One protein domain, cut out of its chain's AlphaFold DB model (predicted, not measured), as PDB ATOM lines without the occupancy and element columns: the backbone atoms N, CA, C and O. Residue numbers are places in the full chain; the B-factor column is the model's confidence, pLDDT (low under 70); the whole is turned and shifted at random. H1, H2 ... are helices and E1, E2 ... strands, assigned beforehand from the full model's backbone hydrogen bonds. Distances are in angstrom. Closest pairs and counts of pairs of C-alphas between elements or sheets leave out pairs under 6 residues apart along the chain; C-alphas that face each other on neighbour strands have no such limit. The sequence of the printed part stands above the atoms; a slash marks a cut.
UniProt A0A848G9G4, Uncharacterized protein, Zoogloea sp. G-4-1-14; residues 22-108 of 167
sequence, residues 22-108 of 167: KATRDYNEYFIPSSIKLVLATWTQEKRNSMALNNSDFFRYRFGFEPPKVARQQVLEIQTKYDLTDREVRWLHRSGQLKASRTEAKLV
ATOM      1  N   LYS A  22     -22.456 -23.418   4.621       66.94
ATOM      2  CA  LYS A  22     -23.567 -24.372   4.598       66.94
ATOM      3  C   LYS A  22     -24.637 -23.877   5.566       66.94
ATOM      4  O   LYS A  22     -24.458 -23.966   6.777       66.94
ATOM      5  N   ALA A  23     -25.715 -23.323   5.024       63.78
ATOM      6  CA  ALA A  23     -26.932 -23.087   5.786       63.78
ATOM      7  C   ALA A  23     -27.672 -24.422   5.998       63.78
ATOM      8  O   ALA A  23     -27.459 -25.380   5.262       63.78
ATOM      9  N   THR A  24     -28.563 -24.494   6.987       65.31
ATOM     10  CA  THR A  24     -29.329 -25.706   7.362       65.31
ATOM     11  C   THR A  24     -30.279 -26.237   6.259       65.31
ATOM     12  O   THR A  24     -30.957 -27.236   6.464       65.31
ATOM     13  N   ARG A  25     -30.355 -25.594   5.085       64.75
ATOM     14  CA  ARG A  25     -31.165 -26.000   3.918       64.75
ATOM     15  C   ARG A  25     -30.271 -26.340   2.715       64.75
ATOM     16  O   ARG A  25     -29.096 -25.996   2.716       64.75
ATOM     17  N   ASP A  26     -30.852 -26.929   1.667       72.81
ATOM     18  CA  ASP A  26     -30.182 -27.418   0.440       72.81
ATOM     19  C   ASP A  26     -29.598 -26.334  -0.494       72.81
ATOM     20  O   ASP A  26     -29.444 -26.550  -1.697       72.81
ATOM     21  N   TYR A  27     -29.248 -25.157   0.024       68.88
ATOM     22  CA  TYR A  27     -28.639 -24.086  -0.764       68.88
ATOM     23  C   TYR A  27     -27.277 -23.706  -0.188       68.88
ATOM     24  O   TYR A  27     -27.092 -23.609   1.025       68.88
ATOM     25  N   ASN A  28     -26.320 -23.457  -1.080       70.56
ATOM     26  CA  ASN A  28     -25.006 -22.947  -0.718       70.56
ATOM     27  C   ASN A  28     -25.030 -21.421  -0.781       70.56
ATOM     28  O   ASN A  28     -25.256 -20.847  -1.847       70.56
ATOM     29  N   GLU A  29     -24.771 -20.766   0.346       71.62
ATOM     30  CA  GLU A  29     -24.585 -19.320   0.370       71.62
ATOM     31  C   GLU A  29     -23.119 -18.997   0.076       71.62
ATOM     32  O   GLU A  29     -22.206 -19.448   0.780       71.62
ATOM     33  N   TYR A  30     -22.901 -18.211  -0.977       71.88
ATOM     34  CA  TYR A  30     -21.590 -17.694  -1.349       71.88
ATOM     35  C   TYR A  30     -21.510 -16.219  -0.992       71.88
ATOM     36  O   TYR A  30     -22.319 -15.404  -1.442       71.88
ATOM     37  N   PHE A  31     -20.497 -15.856  -0.212       73.50
ATOM     38  CA  PHE A  31     -20.217 -14.458   0.058       73.50
ATOM     39  C   PHE A  31     -19.405 -13.860  -1.092       73.50
ATOM     40  O   PHE A  31     -18.177 -13.933  -1.111       73.50
ATOM     41  N   ILE A  32     -20.096 -13.271  -2.070       76.44
ATOM     42  CA  ILE A  32     -19.469 -12.554  -3.185       76.44
ATOM     43  C   ILE A  32     -19.569 -11.056  -2.892       76.44
ATOM     44  O   ILE A  32     -20.633 -10.455  -3.067       76.44
ATOM     45  N   PRO A  33     -18.492 -10.424  -2.404       77.44
ATOM     46  CA  PRO A  33     -18.549  -9.025  -2.046       77.44
ATOM     47  C   PRO A  33     -18.638  -8.163  -3.307       77.44
ATOM     48  O   PRO A  33     -17.732  -8.146  -4.135       77.44
ATOM     49  N   SER A  34     -19.721  -7.397  -3.423       80.44
ATOM     50  CA  SER A  34     -19.964  -6.498  -4.559       80.44
ATOM     51  C   SER A  34     -19.057  -5.262  -4.570       80.44
ATOM     52  O   SER A  34     -18.919  -4.603  -5.596       80.44
ATOM     53  N   SER A  35     -18.438  -4.920  -3.432       86.75
ATOM     54  CA  SER A  35     -17.559  -3.754  -3.311       86.75
ATOM     55  C   SER A  35     -16.360  -4.008  -2.402       86.75
ATOM     56  O   SER A  35     -16.448  -4.720  -1.399       86.75
ATOM     57  N   ILE A  36     -15.246  -3.331  -2.696       86.06
ATOM     58  CA  ILE A  36     -14.021  -3.377  -1.879       86.06
ATOM     59  C   ILE A  36     -14.290  -2.906  -0.440       86.06
ATOM     60  O   ILE A  36     -13.699  -3.421   0.503       86.06
ATOM     61  N   LYS A  37     -15.216  -1.963  -0.228       87.94
ATOM     62  CA  LYS A  37     -15.596  -1.527   1.127       87.94
ATOM     63  C   LYS A  37     -16.193  -2.673   1.939       87.94
ATOM     64  O   LYS A  37     -15.838  -2.850   3.100       87.94
ATOM     65  N   LEU A  38     -17.064  -3.458   1.310       88.25
ATOM     66  CA  LEU A  38     -17.708  -4.605   1.934       88.25
ATOM     67  C   LEU A  38     -16.683  -5.708   2.218       88.25
ATOM     68  O   LEU A  38     -16.688  -6.262   3.311       88.25
ATOM     69  N   VAL A  39     -15.725  -5.925   1.310       89.12
ATOM     70  CA  VAL A  39     -14.546  -6.771   1.562       89.12
ATOM     71  C   VAL A  39     -13.789  -6.326   2.817       89.12
ATOM     72  O   VAL A  39     -13.518  -7.130   3.704       89.12
ATOM     73  N   LEU A  40     -13.451  -5.036   2.906       88.25
ATOM     74  CA  LEU A  40     -12.657  -4.498   4.010       88.25
ATOM     75  C   LEU A  40     -13.376  -4.572   5.361       88.25
ATOM     76  O   LEU A  40     -12.694  -4.664   6.378       88.25
ATOM     77  N   ALA A  41     -14.709  -4.524   5.363       87.94
ATOM     78  CA  ALA A  41     -15.530  -4.598   6.568       87.94
ATOM     79  C   ALA A  41     -15.810  -6.037   7.037       87.94
ATOM     80  O   ALA A  41     -16.066  -6.245   8.216       87.94
ATOM     81  N   THR A  42     -15.799  -7.016   6.126       87.56
ATOM     82  CA  THR A  42     -16.267  -8.386   6.417       87.56
ATOM     83  C   THR A  42     -15.159  -9.426   6.482       87.56
ATOM     84  O   THR A  42     -15.302 -10.416   7.196       87.56
ATOM     85  N   TRP A  43     -14.062  -9.243   5.744       87.75
ATOM     86  CA  TRP A  43     -12.964 -10.206   5.747       87.75
ATOM     87  C   TRP A  43     -12.063 -10.047   6.967       87.75
ATOM     88  O   TRP A  43     -11.802  -8.942   7.446       87.75
ATOM     89  N   THR A  44     -11.509 -11.175   7.408       89.19
ATOM     90  CA  THR A  44     -10.493 -11.219   8.461       89.19
ATOM     91  C   THR A  44      -9.221 -10.484   8.038       89.19
ATOM     92  O   THR A  44      -8.914 -10.343   6.850       89.19
ATOM     93  N   GLN A  45      -8.448 -10.021   9.021       88.06
ATOM     94  CA  GLN A  45      -7.185  -9.313   8.797       88.06
ATOM     95  C   GLN A  45      -6.216 -10.120   7.920       88.06
ATOM     96  O   GLN A  45      -5.645  -9.586   6.973       88.06
ATOM     97  N   GLU A  46      -6.086 -11.417   8.185       88.81
ATOM     98  CA  GLU A  46      -5.202 -12.333   7.458       88.81
ATOM     99  C   GLU A  46      -5.565 -12.424   5.975       88.81
ATOM    100  O   GLU A  46      -4.706 -12.279   5.104       88.81
ATOM    101  N   LYS A  47      -6.860 -12.574   5.679       89.62
ATOM    102  CA  LYS A  47      -7.359 -12.633   4.306       89.62
ATOM    103  C   LYS A  47      -7.199 -11.296   3.584       89.62
ATOM    104  O   LYS A  47      -6.851 -11.255   2.405       89.62
ATOM    105  N   ARG A  48      -7.395 -10.176   4.287       91.44
ATOM    106  CA  ARG A  48      -7.107  -8.842   3.734       91.44
ATOM    107  C   ARG A  48      -5.613  -8.669   3.454       91.44
ATOM    108  O   ARG A  48      -5.266  -8.077   2.434       91.44
ATOM    109  N   ASN A  49      -4.733  -9.194   4.305       91.44
ATOM    110  CA  ASN A  49      -3.282  -9.140   4.115       91.44
ATOM    111  C   ASN A  49      -2.837  -9.976   2.905       91.44
ATOM    112  O   ASN A  49      -2.107  -9.467   2.054       91.44
ATOM    113  N   SER A  50      -3.320 -11.216   2.775       90.88
ATOM    114  CA  SER A  50      -2.987 -12.079   1.633       90.88
ATOM    115  C   SER A  50      -3.493 -11.498   0.308       90.88
ATOM    116  O   SER A  50      -2.758 -11.477  -0.684       90.88
ATOM    117  N   MET A  51      -4.704 -10.930   0.302       90.38
ATOM    118  CA  MET A  51      -5.246 -10.243  -0.868       90.38
ATOM    119  C   MET A  51      -4.424  -8.998  -1.224       90.38
ATOM    120  O   MET A  51      -4.082  -8.791  -2.388       90.38
ATOM    121  N   ALA A  52      -4.058  -8.182  -0.231       91.62
ATOM    122  CA  ALA A  52      -3.285  -6.956  -0.432       91.62
ATOM    123  C   ALA A  52      -1.860  -7.215  -0.946       91.62
ATOM    124  O   ALA A  52      -1.321  -6.396  -1.694       91.62
ATOM    125  N   LEU A  53      -1.252  -8.354  -0.598       91.62
ATOM    126  CA  LEU A  53       0.062  -8.757  -1.105       91.62
ATOM    127  C   LEU A  53       0.043  -8.984  -2.625       91.62
ATOM    128  O   LEU A  53       0.977  -8.597  -3.330       91.62
ATOM    129  N   ASN A  54      -1.024  -9.600  -3.137       90.00
ATOM    130  CA  ASN A  54      -1.115  -9.994  -4.542       90.00
ATOM    131  C   ASN A  54      -1.813  -8.938  -5.410       90.00
ATOM    132  O   ASN A  54      -1.413  -8.742  -6.552       90.00
ATOM    133  N   ASN A  55      -2.749  -8.161  -4.860       91.31
ATOM    134  CA  ASN A  55      -3.522  -7.154  -5.591       91.31
ATOM    135  C   ASN A  55      -3.127  -5.719  -5.180       91.31
ATOM    136  O   ASN A  55      -3.323  -5.319  -4.029       91.31
ATOM    137  N   SER A  56      -2.532  -4.958  -6.112       89.75
ATOM    138  CA  SER A  56      -2.050  -3.595  -5.839       89.75
ATOM    139  C   SER A  56      -3.195  -2.602  -5.657       89.75
ATOM    140  O   SER A  56      -3.135  -1.780  -4.745       89.75
ATOM    141  N   ASP A  57      -4.277  -2.734  -6.426       90.88
ATOM    142  CA  ASP A  57      -5.474  -1.903  -6.294       90.88
ATOM    143  C   ASP A  57      -6.139  -2.074  -4.928       90.88
ATOM    144  O   ASP A  57      -6.534  -1.095  -4.288       90.88
ATOM    145  N   PHE A  58      -6.213  -3.313  -4.437       91.69
ATOM    146  CA  PHE A  58      -6.738  -3.600  -3.105       91.69
ATOM    147  C   PHE A  58      -5.872  -2.956  -2.013       91.69
ATOM    148  O   PHE A  58      -6.390  -2.338  -1.079       91.69
ATOM    149  N   PHE A  59      -4.546  -3.041  -2.160       93.06
ATOM    150  CA  PHE A  59      -3.603  -2.383  -1.255       93.06
ATOM    151  C   PHE A  59      -3.785  -0.858  -1.272       93.06
ATOM    152  O   PHE A  59      -3.886  -0.231  -0.213       93.06
ATOM    153  N   ARG A  60      -3.907  -0.266  -2.465       91.56
ATOM    154  CA  ARG A  60      -4.149   1.167  -2.656       91.56
ATOM    155  C   ARG A  60      -5.450   1.612  -2.002       91.56
ATOM    156  O   ARG A  60      -5.464   2.645  -1.342       91.56
ATOM    157  N   TYR A  61      -6.522   0.830  -2.105       91.25
ATOM    158  CA  TYR A  61      -7.795   1.161  -1.461       91.25
ATOM    159  C   TYR A  61      -7.706   1.127   0.074       91.25
ATOM    160  O   TYR A  61      -8.324   1.939   0.766       91.25
ATOM    161  N   ARG A  62      -6.910   0.203   0.623       90.56
ATOM    162  CA  ARG A  62      -6.733   0.028   2.069       90.56
ATOM    163  C   ARG A  62      -5.837   1.104   2.683       90.56
ATOM    164  O   ARG A  62      -6.230   1.743   3.660       90.56
ATOM    165  N   PHE A  63      -4.668   1.353   2.099       89.75
ATOM    166  CA  PHE A  63      -3.649   2.230   2.687       89.75
ATOM    167  C   PHE A  63      -3.519   3.597   2.001       89.75
ATOM    168  O   PHE A  63      -3.009   4.531   2.614       89.75
ATOM    169  N   GLY A  64      -4.039   3.761   0.783       88.19
ATOM    170  CA  GLY A  64      -4.037   5.031   0.044       88.19
ATOM    171  C   GLY A  64      -2.785   5.292  -0.798       88.19
ATOM    172  O   GLY A  64      -2.615   6.410  -1.275       88.19
ATOM    173  N   PHE A  65      -1.905   4.304  -0.972       87.44
ATOM    174  CA  PHE A  65      -0.703   4.389  -1.810       87.44
ATOM    175  C   PHE A  65      -0.422   3.049  -2.500       87.44
ATOM    176  O   PHE A  65      -0.955   2.022  -2.085       87.44
ATOM    177  N   GLU A  66       0.401   3.054  -3.551       87.75
ATOM    178  CA  GLU A  66       0.625   1.884  -4.410       87.75
ATOM    179  C   GLU A  66       2.119   1.534  -4.520       87.75
ATOM    180  O   GLU A  66       2.808   1.977  -5.442       87.75
ATOM    181  N   PRO A  67       2.660   0.772  -3.554       85.19
ATOM    182  CA  PRO A  67       4.054   0.365  -3.562       85.19
ATOM    183  C   PRO A  67       4.237  -0.983  -4.296       85.19
ATOM    184  O   PRO A  67       3.287  -1.760  -4.458       85.19
ATOM    185  N   PRO A  68       5.467  -1.315  -4.725       88.56
ATOM    186  CA  PRO A  68       5.755  -2.607  -5.344       88.56
ATOM    187  C   PRO A  68       5.572  -3.769  -4.360       88.56
ATOM    188  O   PRO A  68       5.540  -3.583  -3.145       88.56
ATOM    189  N   LYS A  69       5.462  -4.998  -4.885       88.69
ATOM    190  CA  LYS A  69       5.133  -6.211  -4.106       88.69
ATOM    191  C   LYS A  69       6.035  -6.417  -2.878       88.69
ATOM    192  O   LYS A  69       5.523  -6.713  -1.804       88.69
ATOM    193  N   VAL A  70       7.342  -6.193  -3.024       87.25
ATOM    194  CA  VAL A  70       8.328  -6.322  -1.932       87.25
ATOM    195  C   VAL A  70       8.032  -5.336  -0.798       87.25
ATOM    196  O   VAL A  70       7.954  -5.718   0.365       87.25
ATOM    197  N   ALA A  71       7.778  -4.072  -1.139       85.69
ATOM    198  CA  ALA A  71       7.429  -3.051  -0.160       85.69
ATOM    199  C   ALA A  71       6.039  -3.295   0.460       85.69
ATOM    200  O   ALA A  71       5.866  -3.058   1.652       85.69
ATOM    201  N   ARG A  72       5.060  -3.828  -0.294       89.94
ATOM    202  CA  ARG A  72       3.755  -4.245   0.266       89.94
ATOM    203  C   ARG A  72       3.925  -5.295   1.356       89.94
ATOM    204  O   ARG A  72       3.314  -5.158   2.410       89.94
ATOM    205  N   GLN A  73       4.761  -6.302   1.116       90.81
ATOM    206  CA  GLN A  73       5.040  -7.345   2.098       90.81
ATOM    207  C   GLN A  73       5.606  -6.757   3.394       90.81
ATOM    208  O   GLN A  73       5.070  -7.012   4.465       90.81
ATOM    209  N   GLN A  74       6.612  -5.890   3.288       88.62
ATOM    210  CA  GLN A  74       7.233  -5.253   4.451       88.62
ATOM    211  C   GLN A  74       6.258  -4.361   5.234       88.62
ATOM    212  O   GLN A  74       6.288  -4.340   6.461       88.62
ATOM    213  N   VAL A  75       5.345  -3.653   4.555       89.44
ATOM    214  CA  VAL A  75       4.286  -2.884   5.236       89.44
ATOM    215  C   VAL A  75       3.349  -3.803   6.020       89.44
ATOM    216  O   VAL A  75       2.985  -3.473   7.147       89.44
ATOM    217  N   LEU A  76       2.972  -4.952   5.453       91.25
ATOM    218  CA  LEU A  76       2.124  -5.931   6.138       91.25
ATOM    219  C   LEU A  76       2.854  -6.584   7.322       91.25
ATOM    220  O   LEU A  76       2.250  -6.778   8.371       91.25
ATOM    221  N   GLU A  77       4.151  -6.861   7.196       90.31
ATOM    222  CA  GLU A  77       4.984  -7.364   8.296       90.31
ATOM    223  C   GLU A  77       5.079  -6.349   9.442       90.31
ATOM    224  O   GLU A  77       4.907  -6.711  10.605       90.31
ATOM    225  N   ILE A  78       5.285  -5.065   9.126       88.12
ATOM    226  CA  ILE A  78       5.260  -3.972  10.108       88.12
ATOM    227  C   ILE A  78       3.890  -3.890  10.786       88.12
ATOM    228  O   ILE A  78       3.819  -3.741  12.005       88.12
ATOM    229  N   GLN A  79       2.811  -4.008  10.011       90.38
ATOM    230  CA  GLN A  79       1.455  -3.977  10.543       90.38
ATOM    231  C   GLN A  79       1.229  -5.097  11.561       90.38
ATOM    232  O   GLN A  79       0.763  -4.817  12.660       90.38
ATOM    233  N   THR A  80       1.590  -6.334  11.216       89.81
ATOM    234  CA  THR A  80       1.451  -7.489  12.112       89.81
ATOM    235  C   THR A  80       2.360  -7.370  13.334       89.81
ATOM    236  O   THR A  80       1.943  -7.688  14.441       89.81
ATOM    237  N   LYS A  81       3.597  -6.882  13.166       88.88
ATOM    238  CA  LYS A  81       4.578  -6.768  14.256       88.88
ATOM    239  C   LYS A  81       4.147  -5.798  15.359       88.88
ATOM    240  O   LYS A  81       4.440  -6.045  16.524       88.88
ATOM    241  N   TYR A  82       3.517  -4.689  14.985       85.62
ATOM    242  CA  TYR A  82       3.113  -3.625  15.911       85.62
ATOM    243  C   TYR A  82       1.596  -3.578  16.148       85.62
ATOM    244  O   TYR A  82       1.120  -2.607  16.727       85.62
ATOM    245  N   ASP A  83       0.858  -4.590  15.676       88.88
ATOM    246  CA  ASP A  83      -0.609  -4.679  15.721       88.88
ATOM    247  C   ASP A  83      -1.317  -3.379  15.282       88.88
ATOM    248  O   ASP A  83      -2.231  -2.863  15.922       88.88
ATOM    249  N   LEU A  84      -0.834  -2.792  14.182       87.69
ATOM    250  CA  LEU A  84      -1.301  -1.486  13.717       87.69
ATOM    251  C   LEU A  84      -2.631  -1.594  12.972       87.69
ATOM    252  O   LEU A  84      -2.834  -2.429  12.081       87.69
ATOM    253  N   THR A  85      -3.513  -0.636  13.225       89.38
ATOM    254  CA  THR A  85      -4.740  -0.474  12.449       89.38
ATOM    255  C   THR A  85      -4.448   0.078  11.050       89.38
ATOM    256  O   THR A  85      -3.490   0.820  10.820       89.38
ATOM    257  N   ASP A  86      -5.333  -0.205  10.090       89.75
ATOM    258  CA  ASP A  86      -5.223   0.334   8.723       89.75
ATOM    259  C   ASP A  86      -5.163   1.876   8.709       89.75
ATOM    260  O   ASP A  86      -4.511   2.486   7.854       89.75
ATOM    261  N   ARG A  87      -5.824   2.518   9.684       88.00
ATOM    262  CA  ARG A  87      -5.817   3.974   9.867       88.00
ATOM    263  C   ARG A  87      -4.449   4.479  10.314       88.00
ATOM    264  O   ARG A  87      -3.993   5.492   9.788       88.00
ATOM    265  N   GLU A  88      -3.802   3.791  11.249       87.69
ATOM    266  CA  GLU A  88      -2.469   4.151  11.739       87.69
ATOM    267  C   GLU A  88      -1.412   3.967  10.662       87.69
ATOM    268  O   GLU A  88      -0.614   4.872  10.457       87.69
ATOM    269  N   VAL A  89      -1.457   2.878   9.892       88.25
ATOM    270  CA  VAL A  89      -0.544   2.684   8.754       88.25
ATOM    271  C   VAL A  89      -0.701   3.811   7.726       88.25
ATOM    272  O   VAL A  89       0.289   4.376   7.255       88.25
ATOM    273  N   ARG A  90      -1.943   4.214   7.420       90.00
ATOM    274  CA  ARG A  90      -2.220   5.360   6.536       90.00
ATOM    275  C   ARG A  90      -1.684   6.671   7.113       90.00
ATOM    276  O   ARG A  90      -1.172   7.510   6.368       90.00
ATOM    277  N   TRP A  91      -1.807   6.863   8.424       85.31
ATOM    278  CA  TRP A  91      -1.322   8.061   9.105       85.31
ATOM    279  C   TRP A  91       0.207   8.102   9.171       85.31
ATOM    280  O   TRP A  91       0.785   9.143   8.885       85.31
ATOM    281  N   LEU A  92       0.864   6.970   9.437       84.94
ATOM    282  CA  LEU A  92       2.321   6.791   9.408       84.94
ATOM    283  C   LEU A  92       2.906   7.086   8.027       84.94
ATOM    284  O   LEU A  92       3.954   7.720   7.911       84.94
ATOM    285  N   HIS A  93       2.216   6.656   6.971       84.62
ATOM    286  CA  HIS A  93       2.602   7.003   5.610       84.62
ATOM    287  C   HIS A  93       2.450   8.512   5.361       84.62
ATOM    288  O   HIS A  93       3.375   9.162   4.880       84.62
ATOM    289  N   ARG A  94       1.308   9.102   5.744       83.38
ATOM    290  CA  ARG A  94       1.042  10.539   5.559       83.38
ATOM    291  C   ARG A  94       1.984  11.437   6.368       83.38
ATOM    292  O   ARG A  94       2.353  12.499   5.882       83.38
ATOM    293  N   SER A  95       2.383  11.022   7.568       79.19
ATOM    294  CA  SER A  95       3.351  11.736   8.409       79.19
ATOM    295  C   SER A  95       4.802  11.549   7.946       79.19
ATOM    296  O   SER A  95       5.710  12.158   8.510       79.19
ATOM    297  N   GLY A  96       5.035  10.716   6.923       71.88
ATOM    298  CA  GLY A  96       6.362  10.420   6.383       71.88
ATOM    299  C   GLY A  96       7.218   9.515   7.274       71.88
ATOM    300  O   GLY A  96       8.406   9.344   6.995       71.88
ATOM    301  N   GLN A  97       6.637   8.942   8.332       70.94
ATOM    302  CA  GLN A  97       7.299   8.009   9.251       70.94
ATOM    303  C   GLN A  97       7.410   6.603   8.655       70.94
ATOM    304  O   GLN A  97       8.346   5.870   8.957       70.94
ATOM    305  N   LEU A  98       6.492   6.237   7.761       72.44
ATOM    306  CA  LEU A  98       6.582   5.032   6.947       72.44
ATOM    307  C   LEU A  98       6.928   5.442   5.517       72.44
ATOM    308  O   LEU A  98       6.070   5.888   4.755       72.44
ATOM    309  N   LYS A  99       8.208   5.312   5.155       70.31
ATOM    310  CA  LYS A  99       8.657   5.511   3.774       70.31
ATOM    311  C   LYS A  99       8.605   4.177   3.050       70.31
ATOM    312  O   LYS A  99       9.464   3.330   3.270       70.31
ATOM    313  N   ALA A 100       7.606   4.014   2.188       63.81
ATOM    314  CA  ALA A 100       7.522   2.910   1.239       63.81
ATOM    315  C   ALA A 100       8.216   3.320  -0.071       63.81
ATOM    316  O   ALA A 100       7.634   4.003  -0.911       63.81
ATOM    317  N   SER A 101       9.492   2.961  -0.213       64.88
ATOM    318  CA  SER A 101      10.265   3.134  -1.447       64.88
ATOM    319  C   SER A 101      10.038   1.962  -2.411       64.88
ATOM    320  O   SER A 101       9.354   0.990  -2.091       64.88
ATOM    321  N   ARG A 102      10.637   2.029  -3.609       58.50
ATOM    322  CA  ARG A 102      10.555   0.960  -4.620       58.50
ATOM    323  C   ARG A 102      11.191  -0.359  -4.169       58.50
ATOM    324  O   ARG A 102      10.814  -1.417  -4.658       58.50
ATOM    325  N   THR A 103      12.152  -0.297  -3.258       56.31
ATOM    326  CA  THR A 103      12.916  -1.457  -2.788       56.31
ATOM    327  C   THR A 103      12.634  -1.809  -1.336       56.31
ATOM    328  O   THR A 103      12.762  -2.973  -0.975       56.31
ATOM    329  N   GLU A 104      12.220  -0.843  -0.509       58.47
ATOM    330  CA  GLU A 104      12.046  -1.062   0.927       58.47
ATOM    331  C   GLU A 104      10.963  -0.159   1.541       58.47
ATOM    332  O   GLU A 104      10.890   1.033   1.239       58.47
ATOM    333  N   ALA A 105      10.167  -0.709   2.455       60.69
ATOM    334  CA  ALA A 105       9.336  -0.002   3.412       60.69
ATOM    335  C   ALA A 105      10.023  -0.032   4.781       60.69
ATOM    336  O   ALA A 105      10.106  -1.072   5.431       60.69
ATOM    337  N   LYS A 106      10.535   1.121   5.220       71.31
ATOM    338  CA  LYS A 106      11.177   1.272   6.532       71.31
ATOM    339  C   LYS A 106      10.389   2.259   7.385       71.31
ATOM    340  O   LYS A 106       9.988   3.325   6.910       71.31
ATOM    341  N   LEU A 107      10.195   1.896   8.652       58.84
ATOM    342  CA  LEU A 107       9.815   2.842   9.694       58.84
ATOM    343  C   LEU A 107      11.029   3.731   9.955       58.84
ATOM    344  O   LEU A 107      12.031   3.288  10.514       58.84
ATOM    345  N   VAL A 108      10.964   4.969   9.487       60.66
ATOM    346  CA  VAL A 108      11.982   5.970   9.780       60.66
ATOM    347  C   VAL A 108      11.582   6.621  11.102       60.66
ATOM    348  O   VAL A 108      10.506   7.225  11.162       60.66
TER     349      VAL A 108
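Overview. This is residues 22 to 108 of the 167 residues of an uncharacterized protein of Zoogloea sp. G-4-1-14 (UniProt A0A848G9G4). A small body of five short helices has a tail at one end and a little strand hairpin at the other. H2 and H4 run side by side in opposite directions, with H3 beside H2, H1 on the tail side and H5 set crosswise to H3; the hairpin of E2 and E3 covers H4 and the last part of H5, while residues 23 to 29 stick out as the tail that makes much of the length. The printed part has 87 residues with five named helices and three named strands, in the order E1 H1 H2 H3 H4 H5 E2 E3, and E2 and E3 form an antiparallel sheet. The class is mostly helix, and the whole is loose, with a radius of gyration of the C-alphas of 15.2 A and spans of 54 by 22 by 18 A.

Along the chain. Start at residue 22 and find C-alpha 28 at (-25.006, -22.947, -0.718), where strand E1, residues 28 to 30, begins. Then come H1, residues 36 to 42, H2, residues 45 to 54 and 14.7 A long, and H3, residues 56 to 63. Find C-alpha 69 at (5.133, -6.211, -4.106); from there H4 runs 18.4 A to residue 81. H5 holds residues 86 to 94 and is 12.4 A long. Strand E2 is residues 98 to 100, and E3, residues 105 to 107, ends at C-alpha 107, (9.815, 2.842, 9.694).

Arrangement. Look first at H3, the hub, which touches three helices. It touches H2 only at the corner by their link, with the closest C-alphas, Ala 52 and Phe 59, 4.7 A apart. It touches H5 about perpendicular, at 88 degrees, closest at the C-alphas of Phe 63 and Arg 90, 5.2 A. It only just touches H1, with 3 pairs of C-alphas within 8 A, closest at Ile 36 and Phe 58, 7.4 A. H2 and H4 touch at a shallow tilt of 16 degrees, opposite ways, closest at the C-alphas of Leu 53 and Arg 72, 6.0 A. The closest C-alphas of H4 and E3, Ala 71 and Ala 105, are 5.1 A apart; those of H5 and E2, Leu 92 and Leu 98, 5.2 A. In the hairpin of E2 and E3, N 99 and O 106 are within hydrogen-bond range at 3.2 A, as are N 106 and O 99 at 3.1 A. Every O i to N i+4 pair is within range in H1, H3, H4 and H5, and 5 of 6 in H2. E1 pairs with no named strand and is apart from H1.

Size, cuts and confidence. The C-alphas farthest apart, those of Asp 26 and Val 108, are 54.6 A apart. Residues 22 to 108 run without a cut, and the links between named elements are tight. The model's mean pLDDT over the printed part is 82.5; look for values under 70 at residues 22 to 25, 27, 100 to 105 and 107 to 108.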